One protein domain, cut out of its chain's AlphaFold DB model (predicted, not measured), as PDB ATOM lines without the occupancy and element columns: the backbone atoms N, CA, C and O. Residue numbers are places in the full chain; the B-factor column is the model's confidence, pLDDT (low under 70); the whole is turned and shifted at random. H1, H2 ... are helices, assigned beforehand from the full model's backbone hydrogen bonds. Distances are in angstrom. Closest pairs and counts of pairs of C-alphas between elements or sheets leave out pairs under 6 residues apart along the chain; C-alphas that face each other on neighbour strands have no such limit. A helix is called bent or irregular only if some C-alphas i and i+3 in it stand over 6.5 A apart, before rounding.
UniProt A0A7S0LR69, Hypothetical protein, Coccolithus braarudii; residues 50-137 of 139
ATOM      1  N   ASN A  50     120.495  46.273  23.044       96.44
ATOM      2  CA  ASN A  50     120.807  47.561  23.677       96.44
ATOM      3  C   ASN A  50     119.567  48.456  23.803       96.44
ATOM      4  O   ASN A  50     119.317  49.007  24.869       96.44
ATOM      5  N   TRP A  51     118.734  48.531  22.759       97.06
ATOM      6  CA  TRP A  51     117.502  49.326  22.792       97.06
ATOM      7  C   TRP A  51     116.510  48.811  23.834       97.06
ATOM      8  O   TRP A  51     115.867  49.607  24.513       97.06
ATOM      9  N   GLY A  52     116.395  47.485  23.975       96.81
ATOM     10  CA  GLY A  52     115.560  46.864  25.004       96.81
ATOM     11  C   GLY A  52     116.058  47.181  26.414       96.81
ATOM     12  O   GLY A  52     115.254  47.503  27.288       96.81
ATOM     13  N   GLY A  53     117.380  47.160  26.613       95.75
ATOM     14  CA  GLY A  53     118.027  47.556  27.864       95.75
ATOM     15  C   GLY A  53     117.745  49.012  28.233       95.75
ATOM     16  O   GLY A  53     117.199  49.270  29.304       95.75
ATOM     17  N   SER A  54     118.019  49.951  27.325       95.00
ATOM     18  CA  SER A  54     117.768  51.378  27.567       95.00
ATOM     19  C   SER A  54     116.280  51.675  27.767       95.00
ATOM     20  O   SER A  54     115.920  52.482  28.617       95.00
ATOM     21  N   ALA A  55     115.381  51.010  27.031       95.19
ATOM     22  CA  ALA A  55     113.941  51.178  27.225       95.19
ATOM     23  C   ALA A  55     113.483  50.681  28.605       95.19
ATOM     24  O   ALA A  55     112.673  51.340  29.258       95.19
ATOM     25  N   PHE A  56     114.008  49.542  29.065       95.12
ATOM     26  CA  PHE A  56     113.728  49.027  30.403       95.12
ATOM     27  C   PHE A  56     114.238  49.974  31.492       95.12
ATOM     28  O   PHE A  56     113.517  50.262  32.447       95.12
ATOM     29  N   GLU A  57     115.447  50.502  31.323       91.81
ATOM     30  CA  GLU A  57     116.027  51.485  32.232       91.81
ATOM     31  C   GLU A  57     115.190  52.771  32.298       91.81
ATOM     32  O   GLU A  57     114.849  53.226  33.387       91.81
ATOM     33  N   MET A  58     114.779  53.319  31.150       91.50
ATOM     34  CA  MET A  58     113.917  54.505  31.093       91.50
ATOM     35  C   MET A  58     112.540  54.252  31.710       91.50
ATOM     36  O   MET A  58     112.021  55.102  32.431       91.50
ATOM     37  N   ALA A  59     111.954  53.072  31.496       91.88
ATOM     38  CA  ALA A  59     110.705  52.699  32.152       91.88
ATOM     39  C   ALA A  59     110.866  52.638  33.679       91.88
ATOM     40  O   ALA A  59     110.018  53.151  34.411       91.88
ATOM     41  N   ALA A  60     111.965  52.060  34.174       89.12
ATOM     42  CA  ALA A  60     112.271  52.041  35.600       89.12
ATOM     43  C   ALA A  60     112.480  53.458  36.155       89.12
ATOM     44  O   ALA A  60     111.964  53.777  37.227       89.12
ATOM     45  N   HIS A  61     113.171  54.323  35.412       86.62
ATOM     46  CA  HIS A  61     113.359  55.724  35.773       86.62
ATOM     47  C   HIS A  61     112.019  56.467  35.894       86.62
ATOM     48  O   HIS A  61     111.783  57.127  36.900       86.62
ATOM     49  N   VAL A  62     111.093  56.301  34.948       87.12
ATOM     50  CA  VAL A  62     109.760  56.931  35.024       87.12
ATOM     51  C   VAL A  62     108.951  56.424  36.220       87.12
ATOM     52  O   VAL A  62     108.299  57.208  36.906       87.12
ATOM     53  N   LEU A  63     108.976  55.115  36.479       88.00
ATOM     54  CA  LEU A  63     108.159  54.504  37.531       88.00
ATOM     55  C   LEU A  63     108.695  54.760  38.944       88.00
ATOM     56  O   LEU A  63     107.908  54.856  39.885       88.00
ATOM     57  N   TYR A  64     110.017  54.843  39.101       83.44
ATOM     58  CA  TYR A  64     110.669  54.838  40.415       83.44
ATOM     59  C   TYR A  64     111.607  56.031  40.654       83.44
ATOM     60  O   TYR A  64     112.096  56.214  41.770       83.44
ATOM     61  N   GLY A  65     111.849  56.872  39.646       77.06
ATOM     62  CA  GLY A  65     112.817  57.972  39.701       77.06
ATOM     63  C   GLY A  65     112.442  59.090  40.670       77.06
ATOM     64  O   GLY A  65     113.330  59.748  41.204       77.06
ATOM     65  N   SER A  66     111.157  59.259  41.000       67.62
ATOM     66  CA  SER A  66     110.682  60.321  41.902       67.62
ATOM     67  C   SER A  66     111.203  60.216  43.343       67.62
ATOM     68  O   SER A  66     111.073  61.168  44.108       67.62
ATOM     69  N   GLY A  67     111.750  59.060  43.736       69.62
ATOM     70  CA  GLY A  67     112.374  58.848  45.047       69.62
ATOM     71  C   GLY A  67     113.900  58.983  45.052       69.62
ATOM     72  O   GLY A  67     114.504  58.889  46.119       69.62
ATOM     73  N   CYS A  68     114.531  59.168  43.890       71.00
ATOM     74  CA  CYS A  68     115.982  59.244  43.781       71.00
ATOM     75  C   CYS A  68     116.463  60.675  44.085       71.00
ATOM     76  O   CYS A  68     115.924  61.624  43.508       71.00
ATOM     77  N   PRO A  69     117.469  60.875  44.959       75.94
ATOM     78  CA  PRO A  69     118.117  62.174  45.100       75.94
ATOM     79  C   PRO A  69     118.604  62.673  43.738       75.94
ATOM     80  O   PRO A  69     119.151  61.899  42.952       75.94
ATOM     81  N   ALA A  70     118.450  63.967  43.462       70.06
ATOM     82  CA  ALA A  70     118.825  64.541  42.171       70.06
ATOM     83  C   ALA A  70     120.322  64.346  41.848       70.06
ATOM     84  O   ALA A  70     120.719  64.378  40.685       70.06
ATOM     85  N   GLU A  71     121.174  64.160  42.855       72.12
ATOM     86  CA  GLU A  71     122.597  63.847  42.698       72.12
ATOM     87  C   GLU A  71     122.861  62.402  42.251       72.12
ATOM     88  O   GLU A  71     123.915  62.131  41.682       72.12
ATOM     89  N   ALA A  72     121.920  61.489  42.498       75.00
ATOM     90  CA  ALA A  72     121.977  60.088  42.085       75.00
ATOM     91  C   ALA A  72     121.192  59.817  40.787       75.00
ATOM     92  O   ALA A  72     121.306  58.737  40.208       75.00
ATOM     93  N   ASP A  73     120.424  60.796  40.305       83.62
ATOM     94  CA  ASP A  73     119.748  60.742  39.015       83.62
ATOM     95  C   ASP A  73     120.683  61.187  37.880       83.62
ATOM     96  O   ASP A  73     120.907  62.380  37.635       83.62
ATOM     97  N   TYR A  74     121.224  60.210  37.153       83.12
ATOM     98  CA  TYR A  74     122.098  60.493  36.021       83.12
ATOM     99  C   TYR A  74     121.354  61.181  34.867       83.12
ATOM    100  O   TYR A  74     121.983  61.934  34.124       83.12
ATOM    101  N   CYS A  75     120.037  60.985  34.717       84.75
ATOM    102  CA  CYS A  75     119.269  61.639  33.660       84.75
ATOM    103  C   CYS A  75     119.212  63.152  33.904       84.75
ATOM    104  O   CYS A  75     119.477  63.963  33.007       84.75
ATOM    105  N   ALA A  76     118.976  63.541  35.160       83.81
ATOM    106  CA  ALA A  76     119.101  64.926  35.595       83.81
ATOM    107  C   ALA A  76     120.541  65.447  35.449       83.81
ATOM    108  O   ALA A  76     120.736  66.592  35.036       83.81
ATOM    109  N   ALA A  77     121.557  64.635  35.761       86.81
ATOM    110  CA  ALA A  77     122.960  65.029  35.618       86.81
ATOM    111  C   ALA A  77     123.346  65.319  34.157       86.81
ATOM    112  O   ALA A  77     123.925  66.371  33.886       86.81
ATOM    113  N   LEU A  78     122.975  64.440  33.221       89.25
ATOM    114  CA  LEU A  78     123.162  64.632  31.779       89.25
ATOM    115  C   LEU A  78     122.446  65.897  31.289       89.25
ATOM    116  O   LEU A  78     123.051  66.727  30.611       89.25
ATOM    117  N   SER A  79     121.195  66.102  31.714       87.06
ATOM    118  CA  SER A  79     120.411  67.282  31.329       87.06
ATOM    119  C   SER A  79     121.082  68.595  31.755       87.06
ATOM    120  O   SER A  79     121.110  69.551  30.979       87.06
ATOM    121  N   ARG A  80     121.684  68.657  32.955       88.38
ATOM    122  CA  ARG A  80     122.391  69.860  33.453       88.38
ATOM    123  C   ARG A  80     123.598  70.253  32.609       88.38
ATOM    124  O   ARG A  80     123.943  71.431  32.570       88.38
ATOM    125  N   VAL A  81     124.247  69.284  31.969       91.56
ATOM    126  CA  VAL A  81     125.405  69.523  31.095       91.56
ATOM    127  C   VAL A  81     125.021  69.596  29.615       91.56
ATOM    128  O   VAL A  81     125.899  69.698  28.764       91.56
ATOM    129  N   GLY A  82     123.721  69.587  29.298       91.19
ATOM    130  CA  GLY A  82     123.226  69.667  27.925       91.19
ATOM    131  C   GLY A  82     123.463  68.396  27.108       91.19
ATOM    132  O   GLY A  82     123.540  68.476  25.885       91.19
ATOM    133  N   CYS A  83     123.595  67.240  27.765       93.31
ATOM    134  CA  CYS A  83     123.728  65.939  27.118       93.31
ATOM    135  C   CYS A  83     122.420  65.145  27.199       93.31
ATOM    136  O   CYS A  83     121.677  65.224  28.178       93.31
ATOM    137  N   SER A  84     122.170  64.346  26.169       92.00
ATOM    138  CA  SER A  84     121.072  63.379  26.097       92.00
ATOM    139  C   SER A  84     121.555  61.955  26.400       92.00
ATOM    140  O   SER A  84     122.760  61.686  26.426       92.00
ATOM    141  N   LEU A  85     120.622  61.008  26.547       92.75
ATOM    142  CA  LEU A  85     120.949  59.576  26.550       92.75
ATOM    143  C   LEU A  85     121.690  59.156  25.278       92.75
ATOM    144  O   LEU A  85     122.624  58.364  25.355       92.75
ATOM    145  N   ALA A  86     121.332  59.711  24.116       95.88
ATOM    146  CA  ALA A  86     122.033  59.410  22.874       95.88
ATOM    147  C   ALA A  86     123.513  59.826  22.938       95.88
ATOM    148  O   ALA A  86     124.376  59.111  22.437       95.88
ATOM    149  N   ASP A  87     123.833  60.952  23.576       95.94
ATOM    150  CA  ASP A  87     125.225  61.385  23.736       95.94
ATOM    151  C   ASP A  87     126.009  60.443  24.656       95.94
ATOM    152  O   ASP A  87     127.146  60.079  24.338       95.94
ATOM    153  N   LEU A  88     125.385  59.999  25.753       94.94
ATOM    154  CA  LEU A  88     125.973  59.009  26.655       94.94
ATOM    155  C   LEU A  88     126.227  57.681  25.927       94.94
ATOM    156  O   LEU A  88     127.352  57.187  25.934       94.94
ATOM    157  N   GLU A  89     125.220  57.134  25.251       96.94
ATOM    158  CA  GLU A  89     125.319  55.873  24.504       96.94
ATOM    159  C   GLU A  89     126.380  55.942  23.398       96.94
ATOM    160  O   GLU A  89     127.136  54.992  23.186       96.94
ATOM    161  N   LYS A  90     126.514  57.092  22.725       97.88
ATOM    162  CA  LYS A  90     127.575  57.316  21.736       97.88
ATOM    163  C   LYS A  90     128.960  57.274  22.370       97.88
ATOM    164  O   LYS A  90     129.875  56.685  21.795       97.88
ATOM    165  N   ALA A  91     129.123  57.905  23.532       97.06
ATOM    166  CA  ALA A  91     130.381  57.901  24.269       97.06
ATOM    167  C   ALA A  91     130.737  56.491  24.766       97.06
ATOM    168  O   ALA A  91     131.888  56.074  24.638       97.06
ATOM    169  N   VAL A  92     129.749  55.736  25.255       96.56
ATOM    170  CA  VAL A  92     129.913  54.332  25.663       96.56
ATOM    171  C   VAL A  92     130.329  53.464  24.478       96.56
ATOM    172  O   VAL A  92     131.303  52.721  24.588       96.56
ATOM    173  N   LEU A  93     129.665  53.593  23.325       97.38
ATOM    174  CA  LEU A  93     130.032  52.853  22.115       97.38
ATOM    175  C   LEU A  93     131.459  53.187  21.659       97.38
ATOM    176  O   LEU A  93     132.244  52.285  21.378       97.38
ATOM    177  N   ALA A  94     131.823  54.472  21.640       97.62
ATOM    178  CA  ALA A  94     133.175  54.893  21.285       97.62
ATOM    179  C   ALA A  94     134.229  54.292  22.230       97.62
ATOM    180  O   ALA A  94     135.271  53.826  21.770       97.62
ATOM    181  N   ALA A  95     133.949  54.263  23.536       96.94
ATOM    182  CA  ALA A  95     134.828  53.650  24.526       96.94
ATOM    183  C   ALA A  95     134.930  52.125  24.356       96.94
ATOM    184  O   ALA A  95     136.023  51.577  24.471       96.94
ATOM    185  N   ALA A  96     133.828  51.441  24.037       96.12
ATOM    186  CA  ALA A  96     133.815  50.000  23.791       96.12
ATOM    187  C   ALA A  96     134.616  49.609  22.535       96.12
ATOM    188  O   ALA A  96     135.338  48.611  22.542       96.12
ATOM    189  N   CYS A  97     134.529  50.411  21.469       95.81
ATOM    190  CA  CYS A  97     135.298  50.207  20.239       95.81
ATOM    191  C   CYS A  97     136.777  50.607  20.370       95.81
ATOM    192  O   CYS A  97     137.605  50.197  19.553       95.81
ATOM    193  N   ALA A  98     137.133  51.415  21.372       96.44
ATOM    194  CA  ALA A  98     138.506  51.847  21.575       96.44
ATOM    195  C   ALA A  98     139.417  50.677  21.978       96.44
ATOM    196  O   ALA A  98     139.022  49.726  22.657       96.44
ATOM    197  N   GLN A  99     140.684  50.762  21.579       94.75
ATOM    198  CA  GLN A  99     141.701  49.820  22.037       94.75
ATOM    199  C   GLN A  99     141.995  50.043  23.531       94.75
ATOM    200  O   GLN A  99     142.009  51.191  23.981       94.75
ATOM    201  N   PRO A 100     142.253  48.977  24.311       91.00
ATOM    202  CA  PRO A 100     142.473  47.592  23.877       91.00
ATOM    203  C   PRO A 100     141.205  46.722  23.816       91.00
ATOM    204  O   PRO A 100     141.315  45.547  23.481       91.00
ATOM    205  N   ALA A 101     140.025  47.249  24.168       88.12
ATOM    206  CA  ALA A 101     138.789  46.464  24.186       88.12
ATOM    207  C   ALA A 101     138.385  46.025  22.773       88.12
ATOM    208  O   ALA A 101     138.078  44.854  22.559       88.12
ATOM    209  N   GLY A 102     138.436  46.958  21.815       93.94
ATOM    210  CA  GLY A 102     138.308  46.667  20.389       93.94
ATOM    211  C   GLY A 102     137.005  45.964  20.020       93.94
ATOM    212  O   GLY A 102     137.019  45.122  19.126       93.94
ATOM    213  N   ALA A 103     135.903  46.265  20.717       96.38
ATOM    214  CA  ALA A 103     134.605  45.701  20.376       96.38
ATOM    215  C   ALA A 103     134.212  46.116  18.950       96.38
ATOM    216  O   ALA A 103     134.424  47.259  18.539       96.38
ATOM    217  N   VAL A 104     133.625  45.176  18.216       97.19
ATOM    218  CA  VAL A 104     133.219  45.348  16.819       97.19
ATOM    219  C   VAL A 104     131.733  45.061  16.660       97.19
ATOM    220  O   VAL A 104     131.115  44.407  17.500       97.19
ATOM    221  N   ASP A 105     131.170  45.537  15.559       97.38
ATOM    222  CA  ASP A 105     129.811  45.205  15.156       97.38
ATOM    223  C   ASP A 105     129.689  43.705  14.827       97.38
ATOM    224  O   ASP A 105     130.536  43.132  14.136       97.38
ATOM    225  N   GLY A 106     128.630  43.062  15.329       93.31
ATOM    226  CA  GLY A 106     128.409  41.621  15.169       93.31
ATOM    227  C   GLY A 106     127.993  41.180  13.760       93.31
ATOM    228  O   GLY A 106     128.078  39.994  13.453       93.31
ATOM    229  N   VAL A 107     127.557  42.109  12.904       93.12
ATOM    230  CA  VAL A 107     127.149  41.868  11.510       93.12
ATOM    231  C   VAL A 107     128.240  42.324  10.540       93.12
ATOM    232  O   VAL A 107     128.567  41.603   9.597       93.12
ATOM    233  N   TYR A 108     128.824  43.503  10.764       95.06
ATOM    234  CA  TYR A 108     129.864  44.089   9.912       95.06
ATOM    235  C   TYR A 108     131.091  44.518  10.734       95.06
ATOM    236  O   TYR A 108     131.219  45.705  11.026       95.06
ATOM    237  N   PRO A 109     132.036  43.612  11.057       94.81
ATOM    238  CA  PRO A 109     133.141  43.899  11.983       94.81
ATOM    239  C   PRO A 109     134.013  45.111  11.623       94.81
ATOM    240  O   PRO A 109     134.527  45.788  12.510       94.81
ATOM    241  N   ASP A 110     134.149  45.415  10.328       94.19
ATOM    242  CA  ASP A 110     134.934  46.553   9.831       94.19
ATOM    243  C   ASP A 110     134.179  47.895   9.901       94.19
ATOM    244  O   ASP A 110     134.739  48.959   9.617       94.19
ATOM    245  N   ARG A 111     132.887  47.876  10.243       93.62
ATOM    246  CA  ARG A 111     132.075  49.082  10.379       93.62
ATOM    247  C   ARG A 111     132.282  49.670  11.772       93.62
ATOM    248  O   ARG A 111     131.858  49.120  12.782       93.62
ATOM    249  N   ALA A 112     132.932  50.826  11.813       93.50
ATOM    250  CA  ALA A 112     133.108  51.571  13.050       93.50
ATOM    251  C   ALA A 112     131.783  52.181  13.529       93.50
ATOM    252  O   ALA A 112     130.960  52.614  12.719       93.50
ATOM    253  N   MET A 113     131.633  52.309  14.852       96.75
ATOM    254  CA  MET A 113     130.506  53.006  15.485       96.75
ATOM    255  C   MET A 113     129.135  52.476  15.033       96.75
ATOM    256  O   MET A 113     128.214  53.254  14.761       96.75
ATOM    257  N   SER A 114     128.998  51.153  14.943       97.69
ATOM    258  CA  SER A 114     127.742  50.482  14.616       97.69
ATOM    259  C   SER A 114     127.469  49.297  15.538       97.69
ATOM    260  O   SER A 114     128.381  48.759  16.168       97.69
ATOM    261  N   ILE A 115     126.191  48.941  15.649       97.38
ATOM    262  CA  ILE A 115     125.697  47.792  16.412       97.38
ATOM    263  C   ILE A 115     124.653  47.092  15.537       97.38
ATOM    264  O   ILE A 115     123.815  47.757  14.927       97.38
ATOM    265  N   ASP A 116     124.688  45.760  15.473       95.31
ATOM    266  CA  ASP A 116     123.782  44.936  14.655       95.31
ATOM    267  C   ASP A 116     123.668  45.408  13.192       95.31
ATOM    268  O   ASP A 116     122.611  45.371  12.559       95.31
ATOM    269  N   GLY A 117     124.782  45.888  12.640       95.69
ATOM    270  CA  GLY A 117     124.880  46.391  11.281       95.69
ATOM    271  C   GLY A 117     124.252  47.766  11.061       95.69
ATOM    272  O   GLY A 117     124.188  48.226   9.919       95.69
ATOM    273  N   LEU A 118     123.824  48.466  12.111       96.88
ATOM    274  CA  LEU A 118     123.255  49.809  12.041       96.88
ATOM    275  C   LEU A 118     124.258  50.838  12.566       96.88
ATOM    276  O   LEU A 118     124.753  50.741  13.684       96.88
ATOM    277  N   ALA A 119     124.570  51.849  11.753       97.31
ATOM    278  CA  ALA A 119     125.408  52.959  12.200       97.31
ATOM    279  C   ALA A 119     124.723  53.726  13.340       97.31
ATOM    280  O   ALA A 119     123.502  53.917  13.308       97.31
ATOM    281  N   PHE A 120     125.506  54.211  14.311       98.25
ATOM    282  CA  PHE A 120     124.976  54.967  15.450       98.25
ATOM    283  C   PHE A 120     124.077  56.124  14.993       98.25
ATOM    284  O   PHE A 120     122.951  56.279  15.471       98.25
ATOM    285  N   GLU A 121     124.558  56.890  14.011       97.12
ATOM    286  CA  GLU A 121     123.790  57.924  13.325       97.12
ATOM    287  C   GLU A 121     123.248  57.396  11.986       97.12
ATOM    288  O   GLU A 121     124.028  56.859  11.195       97.12
ATOM    289  N   PRO A 122     121.950  57.574  11.675       96.44
ATOM    290  CA  PRO A 122     120.907  58.182  12.510       96.44
ATOM    291  C   PRO A 122     120.180  57.177  13.427       96.44
ATOM    292  O   PRO A 122     119.290  57.569  14.180       96.44
ATOM    293  N   HIS A 123     120.465  55.877  13.310       97.31
ATOM    294  CA  HIS A 123     119.555  54.826  13.774       97.31
ATOM    295  C   HIS A 123     119.452  54.737  15.298       97.31
ATOM    296  O   HIS A 123     118.349  54.810  15.840       97.31
ATOM    297  N   HIS A 124     120.588  54.613  15.987       97.81
ATOM    298  CA  HIS A 124     120.619  54.482  17.442       97.81
ATOM    299  C   HIS A 124     120.280  55.809  18.115       97.81
ATOM    300  O   HIS A 124     119.425  55.829  18.999       97.81
ATOM    301  N   ARG A 125     120.863  56.924  17.640       97.81
ATOM    302  CA  ARG A 125     120.546  58.264  18.159       97.81
ATOM    303  C   ARG A 125     119.043  58.516  18.159       97.81
ATOM    304  O   ARG A 125     118.498  58.874  19.195       97.81
ATOM    305  N   LYS A 126     118.367  58.303  17.023       96.88
ATOM    306  CA  LYS A 126     116.931  58.583  16.902       96.88
ATOM    307  C   LYS A 126     116.111  57.843  17.957       96.88
ATOM    308  O   LYS A 126     115.193  58.430  18.522       96.88
ATOM    309  N   LEU A 127     116.421  56.574  18.211       95.88
ATOM    310  CA  LEU A 127     115.705  55.794  19.213       95.88
ATOM    311  C   LEU A 127     115.999  56.291  20.629       95.88
ATOM    312  O   LEU A 127     115.069  56.457  21.416       95.88
ATOM    313  N   TYR A 128     117.263  56.556  20.957       96.06
ATOM    314  CA  TYR A 128     117.633  57.046  22.285       96.06
ATOM    315  C   TYR A 128     117.060  58.436  22.572       96.06
ATOM    316  O   TYR A 128     116.554  58.659  23.668       96.06
ATOM    317  N   ASP A 129     117.038  59.333  21.585       94.75
ATOM    318  CA  ASP A 129     116.388  60.643  21.698       94.75
ATOM    319  C   ASP A 129     114.871  60.498  21.944       94.75
ATOM    320  O   ASP A 129     114.291  61.232  22.749       94.75
ATOM    321  N   GLN A 130     114.216  59.520  21.305       94.06
ATOM    322  CA  GLN A 130     112.798  59.217  21.537       94.06
ATOM    323  C   GLN A 130     112.542  58.672  22.946       94.06
ATOM    324  O   GLN A 130     111.636  59.155  23.624       94.06
ATOM    325  N   LEU A 131     113.337  57.697  23.398       92.62
ATOM    326  CA  LEU A 131     113.236  57.151  24.754       92.62
ATOM    327  C   LEU A 131     113.451  58.240  25.809       92.62
ATOM    328  O   LEU A 131     112.674  58.339  26.756       92.62
ATOM    329  N   TRP A 132     114.461  59.084  25.609       90.94
ATOM    330  CA  TRP A 132     114.764  60.204  26.490       90.94
ATOM    331  C   TRP A 132     113.607  61.194  26.589       90.94
ATOM    332  O   TRP A 132     113.213  61.575  27.686       90.94
ATOM    333  N   SER A 133     113.020  61.572  25.451       89.19
ATOM    334  CA  SER A 133     111.883  62.499  25.414       89.19
ATOM    335  C   SER A 133     110.665  61.934  26.151       89.19
ATOM    336  O   SER A 133     110.013  62.650  26.911       89.19
ATOM    337  N   LEU A 134     110.391  60.635  25.979       88.06
ATOM    338  CA  LEU A 134     109.313  59.939  26.686       88.06
ATOM    339  C   LEU A 134     109.558  59.879  28.199       88.06
ATOM    340  O   LEU A 134     108.615  60.039  28.970       88.06
ATOM    341  N   ALA A 135     110.805  59.668  28.626       83.50
ATOM    342  CA  ALA A 135     111.163  59.570  30.037       83.50
ATOM    343  C   ALA A 135     111.190  60.931  30.748       83.50
ATOM    344  O   ALA A 135     110.717  61.051  31.875       83.50
ATOM    345  N   ALA A 136     111.698  61.967  30.080       72.06
ATOM    346  CA  ALA A 136     111.823  63.312  30.634       72.06
ATOM    347  C   ALA A 136     110.486  64.081  30.695       72.06
ATOM    348  O   ALA A 136     110.445  65.194  31.219       72.06
ATOM    349  N   GLY A 137     109.394  63.527  30.149       58.16
ATOM    350  CA  GLY A 137     108.078  64.175  30.128       58.16
ATOM    351  C   GLY A 137     108.029  65.461  29.295       58.16
ATOM    352  O   GLY A 137     107.131  66.279  29.487       58.16
TER     353      GLY A 137
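AT A GLANCE: This is residues 50 to 137 of the 139 residues of the protein "Hypothetical protein" of Coccolithus braarudii (UniProt A0A7S0LR69). Three longer helices, H1, H3 and H4, run roughly along an elongated body, with H4 packing on both H1 and the first part of H3; the centres of the three make a triangle. The short helix H2 sits near the start of H3, residues 66 to 72 stick out at one end, and a long link without a named element, residues 98 to 119, makes the other end. The printed part has 88 residues with four named helices, in the order H1, H2, H3, H4, and no named strand; the class is all helix. It is only just compact, close to loose, with a radius of gyration of the C-alphas of 14.2 A, and it spans 43 by 23 by 19 A.

HOW THE PARTS SIT: H1, residues 50 to 67, touches H4, residues 120 to 135, at a shallow tilt of 23 degrees, and they run the same way. Their closest C-alphas are those of Val 62 and Ala 135, 5.8 A apart. H1 has a kink of 40 degrees near residue 61, and it is irregular: C-alphas 63 and 66 are 7.7 A apart. H2, residues 74 to 80, is apart from H1 and from H4. It is close to but not clearly touching H3, residues 85 to 97; their closest C-alphas, those of Cys 75 and Leu 85, are 7.6 A apart. These two run opposite ways at a steep tilt of 68 degrees, only just short of perpendicular. H3 and H4 form a helical hairpin, running opposite ways at a steep tilt of 41 degrees. H3 touches H4 with residues 85 to 90 alone, and the closest C-alphas, those of Ala 86 and Tyr 128, are 5.0 A apart. H1 and H3 are apart. Every O i to N i+4 pair is within hydrogen-bond range in H2 and H3, against 12 of 14 in H1 and 10 of 12 in H4.

IN THESE COORDINATES: H1 begins at C-alpha 50 at (120.807, 47.561, 23.677) and is 25.6 A from first to last C-alpha. H2 measures 9.7 A. H3 measures 18.3 A and begins at C-alpha 85 at (120.949, 59.576, 26.550). H4 measures 20.6 A and ends at C-alpha 135 at (111.163, 59.570, 30.037); it is neither bent nor irregular, but only just: C-alphas 121 and 124 are 6.2 A apart.

THE WHOLE: The two C-alphas farthest apart, those of Gly 67 and Asp 110, are 43.6 A apart. The printed part has no cut. The link from H1 to H2 is short, that from H2 to H3 is tight, and that from H3 to H4, 22 residues, is long; in it residues 114 to 115 pair briefly with residues 118 to 119, antiparallel. The mean pLDDT of the printed part is 90.8, and confidence is low, under 70, at residues 66 to 67 and residue 137.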